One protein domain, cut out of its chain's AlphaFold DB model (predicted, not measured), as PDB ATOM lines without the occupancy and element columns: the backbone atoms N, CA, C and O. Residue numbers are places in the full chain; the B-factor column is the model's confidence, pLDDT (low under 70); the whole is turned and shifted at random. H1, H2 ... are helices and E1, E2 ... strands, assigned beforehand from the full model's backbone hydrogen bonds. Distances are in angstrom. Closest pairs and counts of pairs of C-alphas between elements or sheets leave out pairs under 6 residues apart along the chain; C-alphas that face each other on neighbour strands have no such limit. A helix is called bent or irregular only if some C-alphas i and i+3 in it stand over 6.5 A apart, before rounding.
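What this domain is: This is residues 1 to 85 of the 271 residues of the protein "Protein kinase domain-containing protein" of Candidatus Scalindua sp. AMX11 (UniProt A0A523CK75). One antiparallel sheet of six strands is curled like part of a barrel and folded back on itself, so that the small hairpin E1 and E2 faces the strands E6, E4 and E3, with long, bent E5 as the hinge. The short helix H1 packs on the sheet along the first part of E5. The 85 printed residues hold, along the chain, E1, E2, E3, E4, H1, E5 and E6, and the sheet's order is E2 E1 E5 E6 E4 E3. The class is mostly strand. The whole is compact, with a radius of gyration of the C-alphas of 12.7 A and spans of 38 by 30 by 22 A.

Where its parts are: E1, residues 2 to 4, starts with C-alpha 2 at (-9.867, -46.560, 12.379). E2 is residues 7 to 9, E3 residues 21 to 24, and E4 residues 34 to 39, 17.0 A long from first to last C-alpha. H1, residues 45 to 52, measures 10.4 A and begins with C-alpha 45 at (-14.652, -26.717, 2.873). E5, residues 62 to 72, measures 24.8 A and bends by 83 degrees at residue 67. E6, residues 75 to 85, measures 25.4 A, bends by 79 degrees at residue 78, and ends with C-alpha 85 at (-3.839, -32.351, 4.075).

How they stand to each other: The sheet is twisted, with E2 and E3 as edge strands. In the hairpin E1 and E2, N 4 and O 7 are 2.9 A apart. E1 is antiparallel to E5, with N 3 and O 71 at 2.9 A. In the hairpin E5 and E6, N 68 and O 80 are 2.9 A apart. E6 is antiparallel to E4 at 125 degrees, with N 37 and O 83 at 3.0 A. In the hairpin E3 and E4, N 36 and O 23 are 2.8 A apart. Residues 12 to 13 pair antiparallel with residues 22 to 23 of E3. The closest C-alphas of the edge strands are those of Phe 9 and Val 24, 6.4 A apart. E3 and E5 are apart. H1 is on the sheet at a height of 8.9 A, over E5 and along the strands, at 12 degrees to E5 on the local plane; with 2 of its C-alphas falling on E6, it is only just not over that strand. The closest C-alphas of H1 and E5 are those of Leu 51 and Arg 62, 5.9 A apart. Every O i to N i+4 pair in H1 is within hydrogen-bond range. E4, H1 and E5 form a split strand-helix-strand unit, two strands running the same way with E6 between them, and its crossover is right-handed.

The domain as a whole: The C-alphas farthest apart, those of His 56 and Lys 75, are 38.6 A apart. The printed part has no cut. The link from E2 to E3, 11 residues, is long. The mean pLDDT of the printed part is 87.7; residues 14 to 19, 27 and 29 to 32 are under 70.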
ATOM      1  N   MET A   1      -8.297 -50.394  14.745       88.38
ATOM      2  CA  MET A   1      -7.946 -49.671  13.498       88.38
ATOM      3  C   MET A   1      -9.108 -48.772  13.115       88.38
ATOM      4  O   MET A   1     -10.242 -49.244  13.099       88.38
ATOM      5  N   PHE A   2      -8.837 -47.503  12.804       92.94
ATOM      6  CA  PHE A   2      -9.867 -46.560  12.379       92.94
ATOM      7  C   PHE A   2      -9.935 -46.457  10.859       92.94
ATOM      8  O   PHE A   2      -8.918 -46.524  10.163       92.94
ATOM      9  N   LYS A   3     -11.148 -46.265  10.341       94.25
ATOM     10  CA  LYS A   3     -11.396 -46.031   8.921       94.25
ATOM     11  C   LYS A   3     -12.409 -44.915   8.733       94.25
ATOM     12  O   LYS A   3     -13.535 -45.028   9.204       94.25
ATOM     13  N   LEU A   4     -12.035 -43.880   7.987       93.94
ATOM     14  CA  LEU A   4     -12.930 -42.802   7.578       93.94
ATOM     15  C   LEU A   4     -13.027 -42.776   6.050       93.94
ATOM     16  O   LEU A   4     -12.109 -42.344   5.349       93.94
ATOM     17  N   GLY A   5     -14.129 -43.298   5.511       91.69
ATOM     18  CA  GLY A   5     -14.264 -43.523   4.071       91.69
ATOM     19  C   GLY A   5     -13.197 -44.482   3.534       91.69
ATOM     20  O   GLY A   5     -13.197 -45.666   3.867       91.69
ATOM     21  N   LYS A   6     -12.293 -43.987   2.681       92.00
ATOM     22  CA  LYS A   6     -11.161 -44.764   2.133       92.00
ATOM     23  C   LYS A   6      -9.862 -44.615   2.936       92.00
ATOM     24  O   LYS A   6      -8.874 -45.251   2.591       92.00
ATOM     25  N   TYR A   7      -9.854 -43.761   3.957       93.94
ATOM     26  CA  TYR A   7      -8.671 -43.418   4.741       93.94
ATOM     27  C   TYR A   7      -8.569 -44.303   5.982       93.94
ATOM     28  O   TYR A   7      -9.586 -44.556   6.626       93.94
ATOM     29  N   GLN A   8      -7.361 -44.762   6.306       92.56
ATOM     30  CA  GLN A   8      -7.068 -45.613   7.462       92.56
ATOM     31  C   GLN A   8      -5.986 -44.976   8.334       92.56
ATOM     32  O   GLN A   8      -5.064 -44.343   7.807       92.56
ATOM     33  N   PHE A   9      -6.135 -45.129   9.647       91.75
ATOM     34  CA  PHE A   9      -5.175 -44.667  10.645       91.75
ATOM     35  C   PHE A   9      -5.268 -45.509  11.925       91.75
ATOM     36  O   PHE A   9      -6.347 -45.961  12.329       91.75
ATOM     37  N   GLU A  10      -4.131 -45.718  12.585       87.00
ATOM     38  CA  GLU A  10      -4.056 -46.503  13.825       87.00
ATOM     39  C   GLU A  10      -4.403 -45.692  15.074       87.00
ATOM     40  O   GLU A  10      -5.045 -46.205  15.991       87.00
ATOM     41  N   THR A  11      -3.988 -44.426  15.116       81.56
ATOM     42  CA  THR A  11      -4.146 -43.553  16.283       81.56
ATOM     43  C   THR A  11      -4.638 -42.175  15.870       81.56
ATOM     44  O   THR A  11      -4.391 -41.712  14.757       81.56
ATOM     45  N   PHE A  12      -5.326 -41.500  16.787       80.06
ATOM     46  CA  PHE A  12      -5.700 -40.103  16.632       80.06
ATOM     47  C   PHE A  12      -5.330 -39.324  17.892       80.06
ATOM     48  O   PHE A  12      -5.328 -39.846  19.008       80.06
ATOM     49  N   LYS A  13      -5.004 -38.049  17.710       71.50
ATOM     50  CA  LYS A  13      -4.811 -37.093  18.791       71.50
ATOM     51  C   LYS A  13      -6.159 -36.433  19.069       71.50
ATOM     52  O   LYS A  13      -6.671 -35.686  18.237       71.50
ATOM     53  N   TYR A  14      -6.708 -36.700  20.249       62.94
ATOM     54  CA  TYR A  14      -7.767 -35.891  20.845       62.94
ATOM     55  C   TYR A  14      -7.151 -35.023  21.935       62.94
ATOM     56  O   TYR A  14      -6.565 -35.534  22.891       62.94
ATOM     57  N   ARG A  15      -7.269 -33.706  21.796       55.31
ATOM     58  CA  ARG A  15      -6.915 -32.761  22.855       55.31
ATOM     59  C   ARG A  15      -8.184 -32.006  23.257       55.31
ATOM     60  O   ARG A  15      -8.769 -31.345  22.395       55.31
ATOM     61  N   PRO A  16      -8.623 -32.083  24.528       39.34
ATOM     62  CA  PRO A  16      -9.752 -31.297  25.016       39.34
ATOM     63  C   PRO A  16      -9.573 -29.814  24.658       39.34
ATOM     64  O   PRO A  16      -8.531 -29.234  24.950       39.34
ATOM     65  N   GLY A  17     -10.564 -29.214  23.992       40.88
ATOM     66  CA  GLY A  17     -10.522 -27.814  23.540       40.88
ATOM     67  C   GLY A  17     -10.135 -27.599  22.069       40.88
ATOM     68  O   GLY A  17     -10.371 -26.510  21.544       40.88
ATOM     69  N   HIS A  18      -9.621 -28.614  21.365       55.22
ATOM     70  CA  HIS A  18      -9.480 -28.553  19.906       55.22
ATOM     71  C   HIS A  18     -10.832 -28.821  19.228       55.22
ATOM     72  O   HIS A  18     -11.600 -29.678  19.662       55.22
ATOM     73  N   ARG A  19     -11.135 -28.089  18.146       65.62
ATOM     74  CA  ARG A  19     -12.419 -28.198  17.418       65.62
ATOM     75  C   ARG A  19     -12.556 -29.493  16.601       65.62
ATOM     76  O   ARG A  19     -13.640 -29.792  16.104       65.62
ATOM     77  N   ALA A  20     -11.462 -30.234  16.437       76.12
ATOM     78  CA  ALA A  20     -11.340 -31.363  15.527       76.12
ATOM     79  C   ALA A  20     -10.460 -32.470  16.117       76.12
ATOM     80  O   ALA A  20      -9.502 -32.187  16.839       76.12
ATOM     81  N   ASN A  21     -10.755 -33.712  15.740       87.12
ATOM     82  CA  ASN A  21      -9.823 -34.825  15.881       87.12
ATOM     83  C   ASN A  21      -8.773 -34.759  14.767       87.12
ATOM     84  O   ASN A  21      -9.062 -34.268  13.673       87.12
ATOM     85  N   TYR A  22      -7.576 -35.285  15.028       90.56
ATOM     86  CA  TYR A  22      -6.505 -35.368  14.036       90.56
ATOM     87  C   TYR A  22      -5.828 -36.735  14.043       90.56
ATOM     88  O   TYR A  22      -5.502 -37.246  15.113       90.56
ATOM     89  N   ALA A  23      -5.540 -37.293  12.872       91.38
ATOM     90  CA  ALA A  23      -4.753 -38.515  12.729       91.38
ATOM     91  C   ALA A  23      -3.742 -38.401  11.584       91.38
ATOM     92  O   ALA A  23      -3.970 -37.664  10.627       91.38
ATOM     93  N   VAL A  24      -2.643 -39.149  11.670       90.94
ATOM     94  CA  VAL A  24      -1.706 -39.345  10.552       90.94
ATOM     95  C   VAL A  24      -2.122 -40.618   9.821       90.94
ATOM     96  O   VAL A  24      -2.428 -41.620  10.464       90.94
ATOM     97  N   LEU A  25      -2.194 -40.569   8.493       91.19
ATOM     98  CA  LEU A  25      -2.675 -41.685   7.683       91.19
ATOM     99  C   LEU A  25      -1.599 -42.765   7.518       91.19
ATOM    100  O   LEU A  25      -0.440 -42.456   7.240       91.19
ATOM    101  N   ASP A  26      -1.999 -44.036   7.602       81.56
ATOM    102  CA  ASP A  26      -1.051 -45.158   7.531       81.56
ATOM    103  C   ASP A  26      -0.490 -45.354   6.115       81.56
ATOM    104  O   ASP A  26       0.685 -45.693   5.948       81.56
ATOM    105  N   LYS A  27      -1.338 -45.173   5.088       69.81
ATOM    106  CA  LYS A  27      -1.004 -45.348   3.664       69.81
ATOM    107  C   LYS A  27      -1.862 -44.455   2.769       69.81
ATOM    108  O   LYS A  27      -3.016 -44.768   2.479       69.81
ATOM    109  N   LEU A  28      -1.266 -43.378   2.267       70.06
ATOM    110  CA  LEU A  28      -1.808 -42.584   1.169       70.06
ATOM    111  C   LEU A  28      -0.677 -42.270   0.181       70.06
ATOM    112  O   LEU A  28       0.062 -41.306   0.350       70.06
ATOM    113  N   GLY A  29      -0.511 -43.123  -0.831       63.25
ATOM    114  CA  GLY A  29       0.695 -43.115  -1.667       63.25
ATOM    115  C   GLY A  29       1.870 -43.834  -0.991       63.25
ATOM    116  O   GLY A  29       1.653 -44.768  -0.220       63.25
ATOM    117  N   ASN A  30       3.103 -43.424  -1.307       51.34
ATOM    118  CA  ASN A  30       4.335 -44.087  -0.850       51.34
ATOM    119  C   ASN A  30       4.950 -43.481   0.429       51.34
ATOM    120  O   ASN A  30       6.002 -43.950   0.856       51.34
ATOM    121  N   GLU A  31       4.337 -42.461   1.040       55.34
ATOM    122  CA  GLU A  31       4.963 -41.679   2.118       55.34
ATOM    123  C   GLU A  31       3.956 -41.326   3.234       55.34
ATOM    124  O   GLU A  31       2.760 -41.156   2.975       55.34
ATOM    125  N   ARG A  32       4.432 -41.206   4.486       63.38
ATOM    126  CA  ARG A  32       3.649 -40.771   5.667       63.38
ATOM    127  C   ARG A  32       3.499 -39.241   5.715       63.38
ATOM    128  O   ARG A  32       3.725 -38.613   6.739       63.38
ATOM    129  N   GLU A  33       3.115 -38.635   4.595       83.25
ATOM    130  CA  GLU A  33       3.038 -37.172   4.458       83.25
ATOM    131  C   GLU A  33       1.652 -36.588   4.743       83.25
ATOM    132  O   GLU A  33       1.474 -35.379   4.634       83.25
ATOM    133  N   TRP A  34       0.642 -37.401   5.057       92.62
ATOM    134  CA  TRP A  34      -0.752 -36.948   5.073       92.62
ATOM    135  C   TRP A  34      -1.406 -37.135   6.433       92.62
ATOM    136  O   TRP A  34      -1.372 -38.215   7.021       92.62
ATOM    137  N   GLY A  35      -2.056 -36.077   6.899       93.12
ATOM    138  CA  GLY A  35      -2.922 -36.092   8.061       93.12
ATOM    139  C   GLY A  35      -4.378 -35.891   7.671       93.12
ATOM    140  O   GLY A  35      -4.696 -35.365   6.603       93.12
ATOM    141  N   ILE A  36      -5.269 -36.310   8.558       93.62
ATOM    142  CA  ILE A  36      -6.707 -36.125   8.431       93.62
ATOM    143  C   ILE A  36      -7.236 -35.405   9.668       93.62
ATOM    144  O   ILE A  36      -7.094 -35.891  10.791       93.62
ATOM    145  N   LYS A  37      -7.856 -34.242   9.455       93.69
ATOM    146  CA  LYS A  37      -8.702 -33.579  10.456       93.69
ATOM    147  C   LYS A  37     -10.134 -34.035  10.239       93.69
ATOM    148  O   LYS A  37     -10.575 -34.099   9.089       93.69
ATOM    149  N   TYR A  38     -10.858 -34.332  11.312       93.44
ATOM    150  CA  TYR A  38     -12.257 -34.734  11.205       93.44
ATOM    151  C   TYR A  38     -13.114 -34.312  12.405       93.44
ATOM    152  O   TYR A  38     -12.626 -34.192  13.534       93.44
ATOM    153  N   SER A  39     -14.393 -34.040  12.137       92.06
ATOM    154  CA  SER A  39     -15.379 -33.609  13.132       92.06
ATOM    155  C   SER A  39     -16.823 -33.838  12.658       92.06
ATOM    156  O   SER A  39     -17.124 -33.604  11.480       92.06
ATOM    157  N   PRO A  40     -17.770 -34.194  13.551       91.19
ATOM    158  CA  PRO A  40     -19.174 -34.339  13.168       91.19
ATOM    159  C   PRO A  40     -19.839 -33.001  12.849       91.19
ATOM    160  O   PRO A  40     -20.829 -32.959  12.112       91.19
ATOM    161  N   SER A  41     -19.306 -31.916  13.414       88.69
ATOM    162  CA  SER A  41     -19.982 -30.619  13.492       88.69
ATOM    163  C   SER A  41     -19.402 -29.567  12.549       88.69
ATOM    164  O   SER A  41     -20.088 -28.590  12.249       88.69
ATOM    165  N   TYR A  42     -18.165 -29.742  12.076       84.56
ATOM    166  CA  TYR A  42     -17.439 -28.708  11.334       84.56
ATOM    167  C   TYR A  42     -17.098 -29.152   9.919       84.56
ATOM    168  O   TYR A  42     -16.464 -30.179   9.709       84.56
ATOM    169  N   SER A  43     -17.496 -28.346   8.935       90.44
ATOM    170  CA  SER A  43     -17.086 -28.555   7.549       90.44
ATOM    171  C   SER A  43     -15.744 -27.885   7.276       90.44
ATOM    172  O   SER A  43     -15.592 -26.688   7.495       90.44
ATOM    173  N   TYR A  44     -14.821 -28.623   6.667       93.94
ATOM    174  CA  TYR A  44     -13.501 -28.120   6.284       93.94
ATOM    175  C   TYR A  44     -13.452 -27.519   4.871       93.94
ATOM    176  O   TYR A  44     -12.376 -27.268   4.334       93.94
ATOM    177  N   SER A  45     -14.607 -27.270   4.237       92.56
ATOM    178  CA  SER A  45     -14.652 -26.717   2.873       92.56
ATOM    179  C   SER A  45     -13.960 -25.353   2.763       92.56
ATOM    180  O   SER A  45     -13.282 -25.107   1.771       92.56
ATOM    181  N   SER A  46     -14.077 -24.491   3.785       91.19
ATOM    182  CA  SER A  46     -13.391 -23.186   3.815       91.19
ATOM    183  C   SER A  46     -11.873 -23.364   3.763       91.19
ATOM    184  O   SER A  46     -11.222 -22.788   2.893       91.19
ATOM    185  N   GLU A  47     -11.318 -24.199   4.648       95.06
ATOM    186  CA  GLU A  47      -9.881 -24.488   4.688       95.06
ATOM    187  C   GLU A  47      -9.405 -25.104   3.366       95.06
ATOM    188  O   GLU A  47      -8.451 -24.618   2.759       95.06
ATOM    189  N   PHE A  48     -10.137 -26.090   2.842       96.44
ATOM    190  CA  PHE A  48      -9.824 -26.725   1.563       96.44
ATOM    191  C   PHE A  48      -9.807 -25.730   0.387       96.44
ATOM    192  O   PHE A  48      -8.917 -25.780  -0.467       96.44
ATOM    193  N   ASP A  49     -10.751 -24.787   0.343       95.06
ATOM    194  CA  ASP A  49     -10.818 -23.749  -0.691       95.06
ATOM    195  C   ASP A  49      -9.712 -22.695  -0.555       95.06
ATOM    196  O   ASP A  49      -9.243 -22.147  -1.568       95.06
ATOM    197  N   VAL A  50      -9.283 -22.398   0.677       95.44
ATOM    198  CA  VAL A  50      -8.114 -21.553   0.934       95.44
ATOM    199  C   VAL A  50      -6.851 -22.263   0.452       95.44
ATOM    200  O   VAL A  50      -6.160 -21.698  -0.394       95.44
ATOM    201  N   LEU A  51      -6.612 -23.507   0.878       97.06
ATOM    202  CA  LEU A  51      -5.448 -24.331   0.515       97.06
ATOM    203  C   LEU A  51      -5.375 -24.720  -0.973       97.06
ATOM    204  O   LEU A  51      -4.360 -25.226  -1.447       97.06
ATOM    205  N   LYS A  52      -6.454 -24.526  -1.743       95.38
ATOM    206  CA  LYS A  52      -6.453 -24.697  -3.210       95.38
ATOM    207  C   LYS A  52      -5.722 -23.581  -3.940       95.38
ATOM    208  O   LYS A  52      -5.140 -23.785  -5.003       95.38
ATOM    209  N   LYS A  53      -5.833 -22.377  -3.399       93.56
ATOM    210  CA  LYS A  53      -4.911 -21.270  -3.652       93.56
ATOM    211  C   LYS A  53      -3.690 -21.608  -2.760       93.56
ATOM    212  O   LYS A  53      -3.783 -22.525  -2.012       93.56
ATOM    213  N   LEU A  54      -2.562 -20.927  -2.705       96.19
ATOM    214  CA  LEU A  54      -1.430 -21.342  -1.847       96.19
ATOM    215  C   LEU A  54      -0.631 -22.533  -2.410       96.19
ATOM    216  O   LEU A  54      -1.139 -23.551  -2.861       96.19
ATOM    217  N   SER A  55       0.674 -22.321  -2.441       95.75
ATOM    218  CA  SER A  55       1.712 -23.279  -2.788       95.75
ATOM    219  C   SER A  55       2.975 -22.735  -2.137       95.75
ATOM    220  O   SER A  55       3.537 -21.738  -2.601       95.75
ATOM    221  N   HIS A  56       3.311 -23.298  -0.980       97.81
ATOM    222  CA  HIS A  56       4.427 -22.882  -0.139       97.81
ATOM    223  C   HIS A  56       4.893 -24.090   0.690       97.81
ATOM    224  O   HIS A  56       4.033 -24.804   1.196       97.81
ATOM    225  N   PRO A  57       6.205 -24.336   0.856       96.69
ATOM    226  CA  PRO A  57       6.708 -25.531   1.549       96.69
ATOM    227  C   PRO A  57       6.321 -25.611   3.034       96.69
ATOM    228  O   PRO A  57       6.245 -26.699   3.583       96.69
ATOM    229  N   GLN A  58       6.059 -24.471   3.674       97.88
ATOM    230  CA  GLN A  58       5.664 -24.377   5.089       97.88
ATOM    231  C   GLN A  58       4.152 -24.180   5.300       97.88
ATOM    232  O   GLN A  58       3.744 -23.715   6.356       97.88
ATOM    233  N   ILE A  59       3.321 -24.440   4.285       98.06
ATOM    234  CA  ILE A  59       1.851 -24.418   4.393       98.06
ATOM    235  C   ILE A  59       1.334 -25.760   3.859       98.06
ATOM    236  O   ILE A  59       1.802 -26.173   2.794       98.06
ATOM    237  N   PRO A  60       0.379 -26.433   4.531       96.44
ATOM    238  CA  PRO A  60      -0.102 -27.736   4.093       96.44
ATOM    239  C   PRO A  60      -0.599 -27.734   2.652       96.44
ATOM    240  O   PRO A  60      -1.367 -26.867   2.231       96.44
ATOM    241  N   LYS A  61      -0.220 -28.752   1.884       95.31
ATOM    242  CA  LYS A  61      -0.945 -29.085   0.655       95.31
ATOM    243  C   LYS A  61      -2.265 -29.748   1.032       95.31
ATOM    244  O   LYS A  61      -2.293 -30.602   1.908       95.31
ATOM    245  N   ARG A  62      -3.347 -29.434   0.324       94.50
ATOM    246  CA  ARG A  62      -4.596 -30.206   0.426       94.50
ATOM    247  C   ARG A  62      -4.541 -31.465  -0.444       94.50
ATOM    248  O   ARG A  62      -3.953 -31.436  -1.526       94.50
ATOM    249  N   TYR A  63      -5.251 -32.509  -0.033       94.69
ATOM    250  CA  TYR A  63      -5.469 -33.721  -0.823       94.69
ATOM    251  C   TYR A  63      -6.953 -33.940  -1.128       94.69
ATOM    252  O   TYR A  63      -7.350 -33.947  -2.293       94.69
ATOM    253  N   ASP A  64      -7.787 -34.055  -0.095       95.38
ATOM    254  CA  ASP A  64      -9.214 -34.376  -0.225       95.38
ATOM    255  C   ASP A  64     -10.030 -33.725   0.898       95.38
ATOM    256  O   ASP A  64      -9.483 -33.357   1.934       95.38
ATOM    257  N   CYS A  65     -11.337 -33.576   0.709       96.31
ATOM    258  CA  CYS A  65     -12.261 -33.165   1.761       96.31
ATOM    259  C   CYS A  65     -13.644 -33.761   1.509       96.31
ATOM    260  O   CYS A  65     -14.066 -33.913   0.360       96.31
ATOM    261  N   GLY A  66     -14.394 -34.049   2.567       96.12
ATOM    262  CA  GLY A  66     -15.728 -34.600   2.386       96.12
ATOM    263  C   GLY A  66     -16.444 -34.936   3.676       96.12
ATOM    264  O   GLY A  66     -16.134 -34.410   4.743       96.12
ATOM    265  N   LYS A  67     -17.437 -35.816   3.551       96.94
ATOM    266  CA  LYS A  67     -18.195 -36.380   4.662       96.94
ATOM    267  C   LYS A  67     -18.289 -37.889   4.481       96.94
ATOM    268  O   LYS A  67     -18.665 -38.344   3.401       96.94
ATOM    269  N   SER A  68     -17.937 -38.664   5.498       97.00
ATOM    270  CA  SER A  68     -17.989 -40.126   5.435       97.00
ATOM    271  C   SER A  68     -18.222 -40.736   6.812       97.00
ATOM    272  O   SER A  68     -18.153 -40.047   7.824       97.00
ATOM    273  N   ASP A  69     -18.554 -42.017   6.837       96.62
ATOM    274  CA  ASP A  69     -18.743 -42.763   8.072       96.62
ATOM    275  C   ASP A  69     -17.379 -43.184   8.644       96.62
ATOM    276  O   ASP A  69     -16.515 -43.686   7.916       96.62
ATOM    277  N   LEU A  70     -17.189 -42.933   9.941       95.38
ATOM    278  CA  LEU A  70     -16.058 -43.391  10.737       95.38
ATOM    279  C   LEU A  70     -16.371 -44.777  11.300       95.38
ATOM    280  O   LEU A  70     -17.442 -44.996  11.867       95.38
ATOM    281  N   TYR A  71     -15.412 -45.684  11.173       95.19
ATOM    282  CA  TYR A  71     -15.451 -47.027  11.729       95.19
ATOM    283  C   TYR A  71     -14.256 -47.255  12.654       95.19
ATOM    284  O   TYR A  71     -13.151 -46.798  12.355       95.19
ATOM    285  N   GLU A  72     -14.471 -48.006  13.729       93.88
ATOM    286  CA  GLU A  72     -13.442 -48.553  14.618       93.88
ATOM    287  C   GLU A  72     -13.620 -50.072  14.664       93.88
ATOM    288  O   GLU A  72     -14.685 -50.557  15.046       93.88
ATOM    289  N   ASP A  73     -12.610 -50.822  14.217       91.88
ATOM    290  CA  ASP A  73     -12.657 -52.294  14.143       91.88
ATOM    291  C   ASP A  73     -13.950 -52.807  13.472       91.88
ATOM    292  O   ASP A  73     -14.689 -53.633  14.012       91.88
ATOM    293  N   ASP A  74     -14.241 -52.235  12.296       91.44
ATOM    294  CA  ASP A  74     -15.421 -52.479  11.449       91.44
ATOM    295  C   ASP A  74     -16.786 -52.139  12.073       91.44
ATOM    296  O   ASP A  74     -17.833 -52.339  11.450       91.44
ATOM    297  N   LYS A  75     -16.808 -51.540  13.265       94.00
ATOM    298  CA  LYS A  75     -18.029 -51.016  13.881       94.00
ATOM    299  C   LYS A  75     -18.210 -49.558  13.504       94.00
ATOM    300  O   LYS A  75     -17.299 -48.751  13.665       94.00
ATOM    301  N   HIS A  76     -19.395 -49.224  13.000       94.88
ATOM    302  CA  HIS A  76     -19.769 -47.837  12.730       94.88
ATOM    303  C   HIS A  76     -19.743 -47.031  14.030       94.88
ATOM    304  O   HIS A  76     -20.303 -47.467  15.036       94.88
ATOM    305  N   VAL A  77     -19.088 -45.873  13.991       92.88
ATOM    306  CA  VAL A  77     -19.003 -44.943  15.118       92.88
ATOM    307  C   VAL A  77     -19.975 -43.791  14.875       92.88
ATOM    308  O   VAL A  77     -21.006 -43.695  15.538       92.88
ATOM    309  N   LEU A  78     -19.668 -42.919  13.909       94.31
ATOM    310  CA  LEU A  78     -20.524 -41.809  13.495       94.31
ATOM    311  C   LEU A  78     -20.085 -41.233  12.144       94.31
ATOM    312  O   LEU A  78     -19.082 -41.642  11.566       94.31
ATOM    313  N   LYS A  79     -20.853 -40.273  11.624       94.88
ATOM    314  CA  LYS A  79     -20.549 -39.602  10.357       94.88
ATOM    315  C   LYS A  79     -19.740 -38.330  10.582       94.88
ATOM    316  O   LYS A  79     -20.221 -37.401  11.223       94.88
ATOM    317  N   GLU A  80     -18.577 -38.263   9.959       95.19
ATOM    318  CA  GLU A  80     -17.581 -37.213  10.143       95.19
ATOM    319  C   GLU A  80     -17.432 -36.376   8.870       95.19
ATOM    320  O   GLU A  80     -17.414 -36.908   7.754       95.19
ATOM    321  N   HIS A  81     -17.297 -35.063   9.024       96.06
ATOM    322  CA  HIS A  81     -16.665 -34.224   8.011       96.06
ATOM    323  C   HIS A  81     -15.149 -34.374   8.124       96.06
ATOM    324  O   HIS A  81     -14.645 -34.570   9.225       96.06
ATOM    325  N   TYR A  82     -14.419 -34.263   7.015       95.81
ATOM    326  CA  TYR A  82     -12.963 -34.358   7.034       95.81
ATOM    327  C   TYR A  82     -12.272 -33.484   5.992       95.81
ATOM    328  O   TYR A  82     -12.849 -33.142   4.953       95.81
ATOM    329  N   ILE A  83     -11.000 -33.200   6.258       96.25
ATOM    330  CA  ILE A  83     -10.005 -32.737   5.291       96.25
ATOM    331  C   ILE A  83      -8.747 -33.588   5.437       96.25
ATOM    332  O   ILE A  83      -8.304 -33.877   6.546       96.25
ATOM    333  N   VAL A  84      -8.196 -33.998   4.299       95.69
ATOM    334  CA  VAL A  84      -6.885 -34.629   4.190       95.69
ATOM    335  C   VAL A  84      -5.920 -33.596   3.639       95.69
ATOM    336  O   VAL A  84      -6.140 -33.038   2.559       95.69
ATOM    337  N   GLU A  85      -4.855 -33.350   4.381       95.56
ATOM    338  CA  GLU A  85      -3.839 -32.351   4.075       95.56
ATOM    339  C   GLU A  85      -2.462 -32.825   4.530       95.56
ATOM    340  O   GLU A  85      -2.338 -33.801   5.269       95.56
TER     341      GLU A  85